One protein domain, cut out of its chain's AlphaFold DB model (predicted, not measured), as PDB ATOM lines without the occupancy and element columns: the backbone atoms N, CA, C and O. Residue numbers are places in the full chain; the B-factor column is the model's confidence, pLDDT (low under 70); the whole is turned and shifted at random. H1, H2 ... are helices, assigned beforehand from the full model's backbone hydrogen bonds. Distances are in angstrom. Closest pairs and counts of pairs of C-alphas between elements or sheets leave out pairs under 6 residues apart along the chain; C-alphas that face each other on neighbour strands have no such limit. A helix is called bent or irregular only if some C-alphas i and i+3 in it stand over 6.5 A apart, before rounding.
ATOM      1  N   ASN A 588     146.681  43.266  36.710       96.31
ATOM      2  CA  ASN A 588     145.494  43.728  35.988       96.31
ATOM      3  C   ASN A 588     144.183  43.414  36.725       96.31
ATOM      4  O   ASN A 588     143.231  44.176  36.599       96.31
ATOM      5  N   LEU A 589     144.131  42.366  37.558       95.62
ATOM      6  CA  LEU A 589     142.949  42.063  38.372       95.62
ATOM      7  C   LEU A 589     142.643  43.180  39.384       95.62
ATOM      8  O   LEU A 589     141.485  43.567  39.550       95.62
ATOM      9  N   LEU A 590     143.671  43.740  40.032       95.75
ATOM     10  CA  LEU A 590     143.520  44.893  40.922       95.75
ATOM     11  C   LEU A 590     143.102  46.152  40.151       95.75
ATOM     12  O   LEU A 590     142.231  46.889  40.616       95.75
ATOM     13  N   TRP A 591     143.700  46.384  38.977       96.75
ATOM     14  CA  TRP A 591     143.340  47.506  38.108       96.75
ATOM     15  C   TRP A 591     141.877  47.428  37.657       96.75
ATOM     16  O   TRP A 591     141.135  48.393  37.832       96.75
ATOM     17  N   LEU A 592     141.433  46.268  37.166       95.00
ATOM     18  CA  LEU A 592     140.054  46.027  36.734       95.00
ATOM     19  C   LEU A 592     139.067  46.176  37.890       95.00
ATOM     20  O   LEU A 592     138.018  46.788  37.715       95.00
ATOM     21  N   LYS A 593     139.414  45.695  39.091       92.62
ATOM     22  CA  LYS A 593     138.597  45.924  40.290       92.62
ATOM     23  C   LYS A 593     138.456  47.416  40.597       92.62
ATOM     24  O   LYS A 593     137.363  47.862  40.945       92.62
ATOM     25  N   LEU A 594     139.539  48.186  40.480       91.31
ATOM     26  CA  LEU A 594     139.515  49.628  40.720       91.31
ATOM     27  C   LEU A 594     138.743  50.381  39.623       91.31
ATOM     28  O   LEU A 594     137.984  51.296  39.938       91.31
ATOM     29  N   ALA A 595     138.858  49.956  38.363       89.69
ATOM     30  CA  ALA A 595     138.057  50.476  37.258       89.69
ATOM     31  C   ALA A 595     136.569  50.176  37.468       89.69
ATOM     32  O   ALA A 595     135.737  51.062  37.302       89.69
ATOM     33  N   ALA A 596     136.231  48.968  37.922       78.00
ATOM     34  CA  ALA A 596     134.868  48.592  38.269       78.00
ATOM     35  C   ALA A 596     134.327  49.411  39.450       78.00
ATOM     36  O   ALA A 596     133.171  49.819  39.414       78.00
ATOM     37  N   ASN A 597     135.157  49.732  40.452       77.00
ATOM     38  CA  ASN A 597     134.788  50.670  41.520       77.00
ATOM     39  C   ASN A 597     134.479  52.065  40.971       77.00
ATOM     40  O   ASN A 597     133.512  52.686  41.395       77.00
ATOM     41  N   LYS A 598     135.279  52.557  40.019       78.62
ATOM     42  CA  LYS A 598     135.047  53.862  39.382       78.62
ATOM     43  C   LYS A 598     133.775  53.872  38.532       78.62
ATOM     44  O   LYS A 598     133.038  54.850  38.548       78.62
ATOM     45  N   ALA A 599     133.539  52.788  37.799       69.94
ATOM     46  CA  ALA A 599     132.394  52.608  36.914       69.94
ATOM     47  C   ALA A 599     131.117  52.172  37.651       69.94
ATOM     48  O   ALA A 599     130.053  52.102  37.041       69.94
ATOM     49  N   LEU A 600     131.230  51.834  38.941       62.47
ATOM     50  CA  LEU A 600     130.182  51.216  39.757       62.47
ATOM     51  C   LEU A 600     129.612  49.926  39.137       62.47
ATOM     52  O   LEU A 600     128.439  49.594  39.301       62.47
ATOM     53  N   ILE A 601     130.464  49.170  38.442       66.00
ATOM     54  CA  ILE A 601     130.103  47.902  37.804       66.00
ATOM     55  C   ILE A 601     130.314  46.752  38.802       66.00
ATOM     56  O   ILE A 601     131.343  46.710  39.487       66.00
ATOM     57  N   PRO A 602     129.376  45.788  38.908       64.50
ATOM     58  CA  PRO A 602     129.574  44.594  39.721       64.50
ATOM     59  C   PRO A 602     130.856  43.846  39.341       64.50
ATOM     60  O   PRO A 602     131.129  43.600  38.172       64.50
ATOM     61  N   PHE A 603     131.622  43.434  40.347       76.50
ATOM     62  CA  PHE A 603     132.875  42.697  40.174       76.50
ATOM     63  C   PHE A 603     132.865  41.441  41.057       76.50
ATOM     64  O   PHE A 603     132.196  41.467  42.102       76.50
ATOM     65  N   PRO A 604     133.589  40.359  40.699       78.81
ATOM     66  CA  PRO A 604     133.700  39.183  41.554       78.81
ATOM     67  C   PRO A 604     134.133  39.525  42.984       78.81
ATOM     68  O   PRO A 604     134.888  40.473  43.228       78.81
ATOM     69  N   GLY A 605     133.624  38.758  43.950       68.81
ATOM     70  CA  GLY A 605     133.916  38.982  45.363       68.81
ATOM     71  C   GLY A 605     135.362  38.634  45.721       68.81
ATOM     72  O   GLY A 605     136.089  38.030  44.937       68.81
ATOM     73  N   TYR A 606     135.780  38.965  46.946       75.31
ATOM     74  CA  TYR A 606     137.135  38.655  47.422       75.31
ATOM     75  C   TYR A 606     137.500  37.172  47.257       75.31
ATOM     76  O   TYR A 606     138.575  36.879  46.749       75.31
ATOM     77  N   SER A 607     136.612  36.243  47.631       74.00
ATOM     78  CA  SER A 607     136.881  34.802  47.518       74.00
ATOM     79  C   SER A 607     137.123  34.360  46.073       74.00
ATOM     80  O   SER A 607     138.010  33.550  45.817       74.00
ATOM     81  N   ASP A 608     136.380  34.932  45.126       82.88
ATOM     82  CA  ASP A 608     136.556  34.663  43.702       82.88
ATOM     83  C   ASP A 608     137.893  35.208  43.205       82.88
ATOM     84  O   ASP A 608     138.675  34.471  42.613       82.88
ATOM     85  N   MET A 609     138.199  36.472  43.513       85.75
ATOM     86  CA  MET A 609     139.479  37.088  43.156       85.75
ATOM     87  C   MET A 609     140.666  36.343  43.777       85.75
ATOM     88  O   MET A 609     141.674  36.134  43.108       85.75
ATOM     89  N   ALA A 610     140.546  35.902  45.031       82.44
ATOM     90  CA  ALA A 610     141.567  35.116  45.716       82.44
ATOM     91  C   ALA A 610     141.808  33.778  45.012       82.44
ATOM     92  O   ALA A 610     142.962  33.406  44.808       82.44
ATOM     93  N   ARG A 611     140.746  33.100  44.561       85.25
ATOM     94  CA  ARG A 611     140.865  31.888  43.744       85.25
ATOM     95  C   ARG A 611     141.599  32.176  42.433       85.25
ATOM     96  O   ARG A 611     142.523  31.445  42.100       85.25
ATOM     97  N   LEU A 612     141.263  33.249  41.715       89.06
ATOM     98  CA  LEU A 612     141.964  33.616  40.472       89.06
ATOM     99  C   LEU A 612     143.452  33.898  40.730       89.06
ATOM    100  O   LEU A 612     144.314  33.397  40.013       89.06
ATOM    101  N   ALA A 613     143.758  34.630  41.801       89.50
ATOM    102  CA  ALA A 613     145.122  34.967  42.201       89.50
ATOM    103  C   ALA A 613     145.942  33.759  42.696       89.50
ATOM    104  O   ALA A 613     147.170  33.810  42.695       89.50
ATOM    105  N   GLN A 614     145.303  32.662  43.113       87.06
ATOM    106  CA  GLN A 614     145.999  31.393  43.372       87.06
ATOM    107  C   GLN A 614     146.445  30.703  42.078       87.06
ATOM    108  O   GLN A 614     147.484  30.051  42.083       87.06
ATOM    109  N   HIS A 615     145.690  30.859  40.987       85.38
ATOM    110  CA  HIS A 615     145.968  30.206  39.704       85.38
ATOM    111  C   HIS A 615     146.894  31.033  38.800       85.38
ATOM    112  O   HIS A 615     147.621  30.454  37.998       85.38
ATOM    113  N   ARG A 616     146.887  32.367  38.931       89.06
ATOM    114  CA  ARG A 616     147.739  33.295  38.165       89.06
ATOM    115  C   ARG A 616     148.602  34.140  39.097       89.06
ATOM    116  O   ARG A 616     148.087  34.865  39.952       89.06
ATOM    117  N   VAL A 617     149.926  34.038  38.964       88.81
ATOM    118  CA  VAL A 617     150.882  34.782  39.805       88.81
ATOM    119  C   VAL A 617     150.842  36.282  39.526       88.81
ATOM    120  O   VAL A 617     150.972  37.079  40.449       88.81
ATOM    121  N   GLU A 618     150.535  36.650  38.292       92.12
ATOM    122  CA  GLU A 618     150.396  38.008  37.774       92.12
ATOM    123  C   GLU A 618     149.301  38.773  38.529       92.12
ATOM    124  O   GLU A 618     149.451  39.939  38.886       92.12
ATOM    125  N   PHE A 619     148.222  38.082  38.907       94.12
ATOM    126  CA  PHE A 619     147.144  38.619  39.745       94.12
ATOM    127  C   PHE A 619     147.520  38.777  41.221       94.12
ATOM    128  O   PHE A 619     146.672  39.145  42.039       94.12
ATOM    129  N   ARG A 620     148.783  38.528  41.580       92.38
ATOM    130  CA  ARG A 620     149.347  38.790  42.909       92.38
ATOM    131  C   ARG A 620     150.420  39.866  42.913       92.38
ATOM    132  O   ARG A 620     150.797  40.320  44.000       92.38
ATOM    133  N   GLU A 621     150.883  40.297  41.747       91.75
ATOM    134  CA  GLU A 621     151.978  41.251  41.640       91.75
ATOM    135  C   GLU A 621     151.551  42.636  42.155       91.75
ATOM    136  O   GLU A 621     150.439  43.099  41.875       91.75
ATOM    137  N   PRO A 622     152.383  43.309  42.966       93.81
ATOM    138  CA  PRO A 622     152.221  44.733  43.238       93.81
ATOM    139  C   PRO A 622     152.278  45.569  41.948       93.81
ATOM    140  O   PRO A 622     152.462  45.054  40.851       93.81
ATOM    141  N   PHE A 623     152.127  46.880  42.092       95.19
ATOM    142  CA  PHE A 623     152.151  47.824  40.980       95.19
ATOM    143  C   PHE A 623     153.374  48.727  41.058       95.19
ATOM    144  O   PHE A 623     153.860  49.004  42.154       95.19
ATOM    145  N   TYR A 624     153.830  49.195  39.900       95.75
ATOM    146  CA  TYR A 624     154.919  50.153  39.771       95.75
ATOM    147  C   TYR A 624     154.673  51.420  40.590       95.75
ATOM    148  O   TYR A 624     153.606  52.034  40.488       95.75
ATOM    149  N   ILE A 625     155.690  51.850  41.337       95.12
ATOM    150  CA  ILE A 625     155.724  53.166  41.977       95.12
ATOM    151  C   ILE A 625     157.143  53.736  41.825       95.12
ATOM    152  O   ILE A 625     158.085  53.082  42.275       95.12
ATOM    153  N   PRO A 626     157.320  54.947  41.254       93.50
ATOM    154  CA  PRO A 626     158.641  55.559  41.114       93.50
ATOM    155  C   PRO A 626     159.345  55.729  42.466       93.50
ATOM    156  O   PRO A 626     158.717  56.167  43.439       93.50
ATOM    157  N   GLU A 627     160.658  55.514  42.528       93.44
ATOM    158  CA  GLU A 627     161.436  55.617  43.768       93.44
ATOM    159  C   GLU A 627     161.307  57.008  44.391       93.44
ATOM    160  O   GLU A 627     161.069  57.144  45.592       93.44
ATOM    161  N   LYS A 628     161.318  58.062  43.565       92.44
ATOM    162  CA  LYS A 628     161.090  59.444  44.018       92.44
ATOM    163  C   LYS A 628     159.748  59.615  44.747       92.44
ATOM    164  O   LYS A 628     159.666  60.365  45.722       92.44
ATOM    165  N   ARG A 629     158.690  58.933  44.291       91.12
ATOM    166  CA  ARG A 629     157.356  58.973  44.912       91.12
ATOM    167  C   ARG A 629     157.372  58.247  46.256       91.12
ATOM    168  O   ARG A 629     156.873  58.794  47.236       91.12
ATOM    169  N   ILE A 630     157.984  57.065  46.324       92.50
ATOM    170  CA  ILE A 630     158.126  56.300  47.572       92.50
ATOM    171  C   ILE A 630     158.981  57.053  48.597       92.50
ATOM    172  O   ILE A 630     158.602  57.149  49.765       92.50
ATOM    173  N   ALA A 631     160.095  57.648  48.171       92.12
ATOM    174  CA  ALA A 631     160.937  58.480  49.022       92.12
ATOM    175  C   ALA A 631     160.152  59.677  49.584       92.12
ATOM    176  O   ALA A 631     160.218  59.955  50.782       92.12
ATOM    177  N   SER A 632     159.342  60.337  48.749       90.56
ATOM    178  CA  SER A 632     158.445  61.411  49.189       90.56
ATOM    179  C   SER A 632     157.391  60.915  50.185       90.56
ATOM    180  O   SER A 632     157.162  61.572  51.201       90.56
ATOM    181  N   LEU A 633     156.800  59.739  49.951       90.06
ATOM    182  CA  LEU A 633     155.835  59.126  50.864       90.06
ATOM    183  C   LEU A 633     156.463  58.848  52.238       90.06
ATOM    184  O   LEU A 633     155.886  59.226  53.257       90.06
ATOM    185  N   ARG A 634     157.670  58.275  52.277       91.94
ATOM    186  CA  ARG A 634     158.428  58.049  53.521       91.94
ATOM    187  C   ARG A 634     158.766  59.358  54.231       91.94
ATOM    188  O   ARG A 634     158.580  59.463  55.439       91.94
ATOM    189  N   ALA A 635     159.211  60.369  53.486       89.69
ATOM    190  CA  ALA A 635     159.554  61.681  54.031       89.69
ATOM    191  C   ALA A 635     158.334  62.458  54.561       89.69
ATOM    192  O   ALA A 635     158.489  63.329  55.416       89.69
ATOM    193  N   SER A 636     157.126  62.136  54.086       84.38
ATOM    194  CA  SER A 636     155.884  62.801  54.499       84.38
ATOM    195  C   SER A 636     155.444  62.484  55.931       84.38
ATOM    196  O   SER A 636     154.497  63.093  56.424       84.38
ATOM    197  N   THR A 637     156.094  61.535  56.607       86.88
ATOM    198  CA  THR A 637     155.704  61.082  57.941       86.88
ATOM    199  C   THR A 637     156.917  60.794  58.826       86.88
ATOM    200  O   THR A 637     157.992  60.428  58.356       86.88
ATOM    201  N   LYS A 638     156.749  60.918  60.149       88.06
ATOM    202  CA  LYS A 638     157.755  60.476  61.136       88.06
ATOM    203  C   LYS A 638     157.638  58.967  61.456       88.06
ATOM    204  O   LYS A 638     158.406  58.478  62.278       88.06
ATOM    205  N   TYR A 639     156.714  58.231  60.819       92.25
ATOM    206  CA  TYR A 639     156.388  56.823  61.111       92.25
ATOM    207  C   TYR A 639     157.614  55.904  61.213       92.25
ATOM    208  O   TYR A 639     157.852  55.340  62.282       92.25
ATOM    209  N   ASN A 640     158.396  55.768  60.132       93.44
ATOM    210  CA  ASN A 640     159.533  54.839  60.100       93.44
ATOM    211  C   ASN A 640     160.564  55.229  61.156       93.44
ATOM    212  O   ASN A 640     160.917  54.403  61.984       93.44
ATOM    213  N   LYS A 641     160.931  56.517  61.222       92.25
ATOM    214  CA  LYS A 641     161.892  57.042  62.205       92.25
ATOM    215  C   LYS A 641     161.509  56.697  63.649       92.25
ATOM    216  O   LYS A 641     162.372  56.355  64.453       92.25
ATOM    217  N   ILE A 642     160.221  56.794  63.994       92.31
ATOM    218  CA  ILE A 642     159.731  56.472  65.343       92.31
ATOM    219  C   ILE A 642     159.901  54.979  65.646       92.31
ATOM    220  O   ILE A 642     160.368  54.632  66.733       92.31
ATOM    221  N   PHE A 643     159.524  54.102  64.713       95.00
ATOM    222  CA  PHE A 643     159.645  52.660  64.916       95.00
ATOM    223  C   PHE A 643     161.093  52.179  64.836       95.00
ATOM    224  O   PHE A 643     161.488  51.390  65.683       95.00
ATOM    225  N   GLU A 644     161.916  52.708  63.933       96.00
ATOM    226  CA  GLU A 644     163.342  52.371  63.823       96.00
ATOM    227  C   GLU A 644     164.119  52.751  65.081       96.00
ATOM    228  O   GLU A 644     164.955  51.982  65.549       96.00
ATOM    229  N   LYS A 645     163.784  53.886  65.711       94.56
ATOM    230  CA  LYS A 645     164.355  54.258  67.014       94.56
ATOM    231  C   LYS A 645     164.051  53.225  68.108       94.56
ATOM    232  O   LYS A 645     164.809  53.120  69.067       94.56
ATOM    233  N   LYS A 646     162.935  52.499  68.000       93.56
ATOM    234  CA  LYS A 646     162.504  51.488  68.981       93.56
ATOM    235  C   LYS A 646     162.929  50.064  68.623       93.56
ATOM    236  O   LYS A 646     163.160  49.274  69.527       93.56
ATOM    237  N   LEU A 647     162.975  49.739  67.336       95.38
ATOM    238  CA  LEU A 647     163.096  48.376  66.817       95.38
ATOM    239  C   LEU A 647     164.407  48.113  66.075       95.38
ATOM    240  O   LEU A 647     164.675  46.972  65.711       95.38
ATOM    241  N   GLY A 648     165.204  49.152  65.827       95.94
ATOM    242  CA  GLY A 648     166.300  49.096  64.869       95.94
ATOM    243  C   GLY A 648     165.817  49.249  63.419       95.94
ATOM    244  O   GLY A 648     164.612  49.362  63.164       95.94
ATOM    245  N   PRO A 649     166.755  49.291  62.461       95.62
ATOM    246  CA  PRO A 649     166.455  49.539  61.054       95.62
ATOM    247  C   PRO A 649     165.589  48.431  60.439       95.62
ATOM    248  O   PRO A 649     165.650  47.273  60.852       95.62
ATOM    249  N   VAL A 650     164.817  48.786  59.411       94.94
ATOM    250  CA  VAL A 650     164.048  47.846  58.582       94.94
ATOM    251  C   VAL A 650     164.493  47.960  57.123       94.94
ATOM    252  O   VAL A 650     164.765  49.072  56.668       94.94
ATOM    253  N   PRO A 651     164.573  46.853  56.364       94.00
ATOM    254  CA  PRO A 651     164.791  46.934  54.925       94.00
ATOM    255  C   PRO A 651     163.670  47.724  54.236       94.00
ATOM    256  O   PRO A 651     162.489  47.549  54.542       94.00
ATOM    257  N   TYR A 652     164.041  48.609  53.313       93.69
ATOM    258  CA  TYR A 652     163.098  49.421  52.549       93.69
ATOM    259  C   TYR A 652     162.807  48.770  51.201       93.69
ATOM    260  O   TYR A 652     163.697  48.644  50.366       93.69
ATOM    261  N   GLU A 653     161.545  48.406  50.986       90.12
ATOM    262  CA  GLU A 653     161.082  47.844  49.717       90.12
ATOM    263  C   GLU A 653     161.024  48.922  48.619       90.12
ATOM    264  O   GLU A 653     160.795  50.108  48.901       90.12
ATOM    265  N   THR A 654     161.216  48.514  47.365       91.88
ATOM    266  CA  THR A 654     161.005  49.358  46.182       91.88
ATOM    267  C   THR A 654     160.025  48.676  45.243       91.88
ATOM    268  O   THR A 654     160.003  47.458  45.147       91.88
ATOM    269  N   TRP A 655     159.229  49.460  44.522       94.88
ATOM    270  CA  TRP A 655     158.274  48.948  43.538       94.88
ATOM    271  C   TRP A 655     158.625  49.383  42.112       94.88
ATOM    272  O   TRP A 655     157.815  49.227  41.205       94.88
ATOM    273  N   GLU A 656     159.833  49.911  41.876       93.44
ATOM    274  CA  GLU A 656     160.267  50.304  40.525       93.44
ATOM    275  C   GLU A 656     160.407  49.121  39.563       93.44
ATOM    276  O   GLU A 656     160.308  49.292  38.353       93.44
ATOM    277  N   HIS A 657     160.612  47.920  40.102       93.31
ATOM    278  CA  HIS A 657     160.746  46.688  39.332       93.31
ATOM    279  C   HIS A 657     159.395  46.062  38.943       93.31
ATOM    280  O   HIS A 657     159.377  45.060  38.231       93.31
ATOM    281  N   ASN A 658     158.270  46.587  39.447       94.50
ATOM    282  CA  ASN A 658     156.939  46.078  39.124       94.50
ATOM    283  C   ASN A 658     156.382  46.728  37.856       94.50
ATOM    284  O   ASN A 658     156.803  47.807  37.449       94.50
ATOM    285  N   ASP A 659     155.371  46.092  37.267       93.88
ATOM    286  CA  ASP A 659     154.684  46.643  36.107       93.88
ATOM    287  C   ASP A 659     153.783  47.823  36.476       93.88
ATOM    288  O   ASP A 659     153.099  47.837  37.507       93.88
ATOM    289  N   SER A 660     153.718  48.803  35.576       94.31
ATOM    290  CA  SER A 660     152.659  49.812  35.616       94.31
ATOM    291  C   SER A 660     151.302  49.162  35.380       94.31
ATOM    292  O   SER A 660     151.174  48.259  34.555       94.31
ATOM    293  N   LEU A 661     150.281  49.641  36.094       95.19
ATOM    294  CA  LEU A 661     148.910  49.177  35.921       95.19
ATOM    295  C   LEU A 661     148.071  50.183  35.113       95.19
ATOM    296  O   LEU A 661     148.142  51.376  35.402       95.19
ATOM    297  N   PRO A 662     147.256  49.725  34.143       95.62
ATOM    298  CA  PRO A 662     147.200  48.342  33.672       95.62
ATOM    299  C   PRO A 662     148.485  47.957  32.924       95.62
ATOM    300  O   PRO A 662     149.097  48.796  32.259       95.62
ATOM    301  N   ASN A 663     148.873  46.685  33.010       95.62
ATOM    302  CA  ASN A 663     149.909  46.130  32.150       95.62
ATOM    303  C   ASN A 663     149.270  45.797  30.794       95.62
ATOM    304  O   ASN A 663     148.587  44.779  30.655       95.62
ATOM    305  N   ASP A 664     149.519  46.643  29.794       93.50
ATOM    306  CA  ASP A 664     148.910  46.529  28.462       93.50
ATOM    307  C   ASP A 664     149.306  45.261  27.711       93.50
ATOM    308  O   ASP A 664     148.494  44.727  26.961       93.50
ATOM    309  N   SER A 665     150.532  44.771  27.921       94.19
ATOM    310  CA  SER A 665     151.024  43.572  27.233       94.19
ATOM    311  C   SER A 665     150.226  42.324  27.613       94.19
ATOM    312  O   SER A 665     150.102  41.408  26.805       94.19
ATOM    313  N   ARG A 666     149.634  42.318  28.816       93.00
ATOM    314  CA  ARG A 666     148.835  41.207  29.355       93.00
ATOM    315  C   ARG A 666     147.337  41.501  29.415       93.00
ATOM    316  O   ARG A 666     146.544  40.576  29.537       93.00
ATOM    317  N   LEU A 667     146.923  42.766  29.291       94.12
ATOM    318  CA  LEU A 667     145.542  43.189  29.554       94.12
ATOM    319  C   LEU A 667     144.510  42.448  28.695       94.12
ATOM    320  O   LEU A 667     143.468  42.057  29.209       94.12
ATOM    321  N   ALA A 668     144.799  42.226  27.410       93.31
ATOM    322  CA  ALA A 668     143.893  41.502  26.515       93.31
ATOM    323  C   ALA A 668     143.728  40.024  26.915       93.31
ATOM    324  O   ALA A 668     142.618  39.493  26.880       93.31
ATOM    325  N   GLU A 669     144.818  39.366  27.319       94.75
ATOM    326  CA  GLU A 669     144.789  37.975  27.774       94.75
ATOM    327  C   GLU A 669     144.075  37.846  29.127       94.75
ATOM    328  O   GLU A 669     143.202  36.992  29.294       94.75
ATOM    329  N   ASP A 670     144.394  38.732  30.073       94.56
ATOM    330  CA  ASP A 670     143.789  38.754  31.405       94.56
ATOM    331  C   ASP A 670     142.285  39.040  31.350       94.56
ATOM    332  O   ASP A 670     141.510  38.431  32.091       94.56
ATOM    333  N   LEU A 671     141.853  39.931  30.449       92.44
ATOM    334  CA  LEU A 671     140.436  40.191  30.199       92.44
ATOM    335  C   LEU A 671     139.725  38.962  29.651       92.44
ATOM    336  O   LEU A 671     138.674  38.604  30.174       92.44
ATOM    337  N   LYS A 672     140.307  38.287  28.654       92.69
ATOM    338  CA  LYS A 672     139.730  37.055  28.107       92.69
ATOM    339  C   LYS A 672     139.575  35.988  29.194       92.69
ATOM    340  O   LYS A 672     138.512  35.396  29.327       92.69
ATOM    341  N   PHE A 673     140.599  35.803  30.028       93.69
ATOM    342  CA  PHE A 673     140.546  34.865  31.150       93.69
ATOM    343  C   PHE A 673     139.428  35.199  32.157       93.69
ATOM    344  O   PHE A 673     138.772  34.299  32.691       93.69
ATOM    345  N   LEU A 674     139.192  36.488  32.421       90.12
ATOM    346  CA  LEU A 674     138.111  36.941  33.299       90.12
ATOM    347  C   LEU A 674     136.728  36.791  32.662       90.12
ATOM    348  O   LEU A 674     135.810  36.360  33.357       90.12
ATOM    349  N   GLU A 675     136.586  37.090  31.370       90.56
ATOM    350  CA  GLU A 675     135.360  36.859  30.592       90.56
ATOM    351  C   GLU A 675     134.979  35.372  30.599       90.56
ATOM    352  O   GLU A 675     133.833  35.037  30.899       90.56
ATOM    353  N   ASP A 676     135.947  34.477  30.382       91.00
ATOM    354  CA  ASP A 676     135.735  33.025  30.431       91.00
ATOM    355  C   ASP A 676     135.334  32.557  31.846       91.00
ATOM    356  O   ASP A 676     134.489  31.674  32.015       91.00
ATOM    357  N   SER A 677     135.909  33.174  32.885       88.94
ATOM    358  CA  SER A 677     135.630  32.839  34.290       88.94
ATOM    359  C   SER A 677     134.296  33.405  34.801       88.94
ATOM    360  O   SER A 677     133.676  32.815  35.690       88.94
ATOM    361  N   PHE A 678     133.857  34.553  34.272       85.12
ATOM    362  CA  PHE A 678     132.651  35.278  34.686       85.12
ATOM    363  C   PHE A 678     131.912  35.862  33.468       85.12
ATOM    364  O   PHE A 678     131.823  37.085  33.328       85.12
ATOM    365  N   PRO A 679     131.271  35.022  32.633       82.19
ATOM    366  CA  PRO A 679     130.706  35.432  31.337       82.19
ATOM    367  C   PRO A 679     129.523  36.408  31.427       82.19
ATOM    368  O   PRO A 679     129.019  36.880  30.414       82.19
ATOM    369  N   LYS A 680     129.039  36.699  32.640       77.56
ATOM    370  CA  LYS A 680     127.931  37.628  32.904       77.56
ATOM    371  C   LYS A 680     128.392  39.050  33.242       77.56
ATOM    372  O   LYS A 680     127.541  39.901  33.484       77.56
ATOM    373  N   ILE A 681     129.699  39.293  33.333       71.81
ATOM    374  CA  ILE A 681     130.266  40.599  33.680       71.81
ATOM    375  C   ILE A 681     130.910  41.192  32.430       71.81
ATOM    376  O   ILE A 681     131.783  40.576  31.826       71.81
ATOM    377  N   ASP A 682     130.493  42.400  32.050       80.19
ATOM    378  CA  ASP A 682     131.080  43.124  30.921       80.19
ATOM    379  C   ASP A 682     132.376  43.829  31.344       80.19
ATOM    380  O   ASP A 682     132.393  45.020  31.669       80.19
ATOM    381  N   PHE A 683     133.483  43.084  31.343       82.12
ATOM    382  CA  PHE A 683     134.799  43.648  31.638       82.12
ATOM    383  C   PHE A 683     135.320  44.579  30.531       82.12
ATOM    384  O   PHE A 683     136.179  45.415  30.814       82.12
ATOM    385  N   ARG A 684     134.809  44.496  29.291       86.44
ATOM    386  CA  ARG A 684     135.290  45.336  28.174       86.44
ATOM    387  C   ARG A 684     134.921  46.791  28.358       86.44
ATOM    388  O   ARG A 684     135.725  47.654  28.017       86.44
ATOM    389  N   SER A 685     133.758  47.064  28.945       81.00
ATOM    390  CA  SER A 685     133.361  48.426  29.321       81.00
ATOM    391  C   SER A 685     134.421  49.143  30.179       81.00
ATOM    392  O   SER A 685     134.604  50.355  30.058       81.00
ATOM    393  N   LEU A 686     135.200  48.399  30.978       84.50
ATOM    394  CA  LEU A 686     136.247  48.946  31.846       84.50
ATOM    395  C   LEU A 686     137.476  49.445  31.072       84.50
ATOM    396  O   LEU A 686     138.226  50.274  31.594       84.50
ATOM    397  N   LEU A 687     137.670  49.015  29.819       90.81
ATOM    398  CA  LEU A 687     138.754  49.502  28.957       90.81
ATOM    399  C   LEU A 687     138.636  50.999  28.648       90.81
ATOM    400  O   LEU A 687     139.653  51.637  28.370       90.81
ATOM    401  N   ALA A 688     137.445  51.592  28.786       87.56
ATOM    402  CA  ALA A 688     137.257  53.041  28.692       87.56
ATOM    403  C   ALA A 688     138.163  53.817  29.671       87.56
ATOM    404  O   ALA A 688     138.557  54.950  29.393       87.56
ATOM    405  N   TYR A 689     138.557  53.190  30.785       88.00
ATOM    406  CA  TYR A 689     139.427  53.788  31.792       88.00
ATOM    407  C   TYR A 689     140.914  53.467  31.611       88.00
ATOM    408  O   TYR A 689     141.719  53.921  32.416       88.00
ATOM    409  N   GLN A 690     141.326  52.715  30.584       92.38
ATOM    410  CA  GLN A 690     142.717  52.258  30.427       92.38
ATOM    411  C   GLN A 690     143.731  53.413  30.428       92.38
ATOM    412  O   GLN A 690     144.764  53.336  31.093       92.38
ATOM    413  N   LYS A 691     143.429  54.513  29.722       88.31
ATOM    414  CA  LYS A 691     144.324  55.678  29.627       88.31
ATOM    415  C   LYS A 691     144.424  56.446  30.947       88.31
ATOM    416  O   LYS A 691     145.529  56.737  31.394       88.31
ATOM    417  N   GLU A 692     143.286  56.770  31.562       88.12
ATOM    418  CA  GLU A 692     143.234  57.480  32.849       88.12
ATOM    419  C   GLU A 692     143.802  56.616  33.988       88.12
ATOM    420  O   GLU A 692     144.499  57.107  34.876       88.12
ATOM    421  N   GLY A 693     143.559  55.308  33.914       86.50
ATOM    422  CA  GLY A 693     143.870  54.319  34.935       86.50
ATOM    423  C   GLY A 693     145.345  54.166  35.274       86.50
ATOM    424  O   GLY A 693     145.668  53.741  36.382       86.50
ATOM    425  N   ARG A 694     146.234  54.594  34.371       89.81
ATOM    426  CA  ARG A 694     147.684  54.639  34.610       89.81
ATOM    427  C   ARG A 694     148.062  55.547  35.774       89.81
ATOM    428  O   ARG A 694     149.019  55.272  36.489       89.81
ATOM    429  N   GLY A 695     147.304  56.625  35.976       89.69
ATOM    430  CA  GLY A 695     147.554  57.590  37.045       89.69
ATOM    431  C   GLY A 695     147.047  57.150  38.418       89.69
ATOM    432  O   GLY A 695     147.338  57.816  39.405       89.69
TER     433      GLY A 695
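What this domain is: This is residues 588 to 695 of the 698 residues of an uncharacterized protein of Hellea sp (UniProt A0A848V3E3). The model has two lobes: a body in which H2, H5 and H6 gather loosely round H1, and a long arm with H3 and H4 at its far end. The chain goes out to H3 by residues 616 to 626 and comes back from H4 by residues 648 to 663, and the arm makes the length of the whole. The printed part has 108 residues, with six named helices, H1 to H6 in order, and no named strand; the class is all helix. The whole is loose, with a radius of gyration of the C-alphas of 17.1 A, and spans 53 by 28 by 25 A.

Where its parts are: Find C-alpha 588 at (145.494, 43.728, 35.988); from there H1 runs through residues 588 to 599, 15.9 A from first to last C-alpha. H2 holds residues 606 to 615, 14.5 A. Look next at C-alpha 627 at (161.436, 55.617, 43.768), where H3 begins; it runs to residue 635, 12.1 A. H4 follows as residues 639 to 647, 12.2 A. The longest helix by residues is H5, residues 664 to 677, 19.9 A; it is irregular, with C-alphas 665 and 668 7.5 A apart. H6, residues 684 to 695, is 19.5 A long and ends at C-alpha 695 at (147.554, 57.590, 37.045); it too is irregular, with C-alphas 688 and 691 7.6 A apart.

How they stand to each other: Start at H1, which touches H6 about perpendicular, at 79 degrees; their closest C-alphas, of Ala 595 and Leu 686, are 5.9 A apart. With residues 588 to 589 alone H1 touches H5, about perpendicular at 76 degrees, closest at the C-alphas of Asn 588 and Leu 667, 6.5 A. H1 and H2 are close but not clearly touching, closest at the C-alphas of Leu 589 and Met 609, 7.7 A, and run opposite ways at a shallow tilt of 26 degrees. H2 and H5 are near each other. H5 and H6 are close but not clearly touching, closest at the C-alphas of Leu 671 and Arg 684, 7.6 A. Farther out, H3 and H4 are close but not clearly touching, with the C-alphas of Arg 634 and Asn 640 7.4 A apart; their lines are only just about perpendicular, at 71 degrees. Both H3 and H4 are apart from H1, H2, H5 and H6. In H1, H2 and H3 every O i to N i+4 pair is within hydrogen-bond range; H4 has 4 of 5, H5 8 of 10, and H6 1 of 8, beside 6 of 9 O i to N i+3 pairs.

The domain as a whole: Look for the two C-alphas farthest apart at Lys 645 and Lys 680, 52.6 A. Residues 642 to 648, of which 642 to 647 belong to H4, stand free. The links H2 to H3 and H4 to H5 are long, with 11 and 16 residues. The printed part has no cut. Its mean pLDDT is 88.9; residues 599 to 602 and residue 605 are under 70.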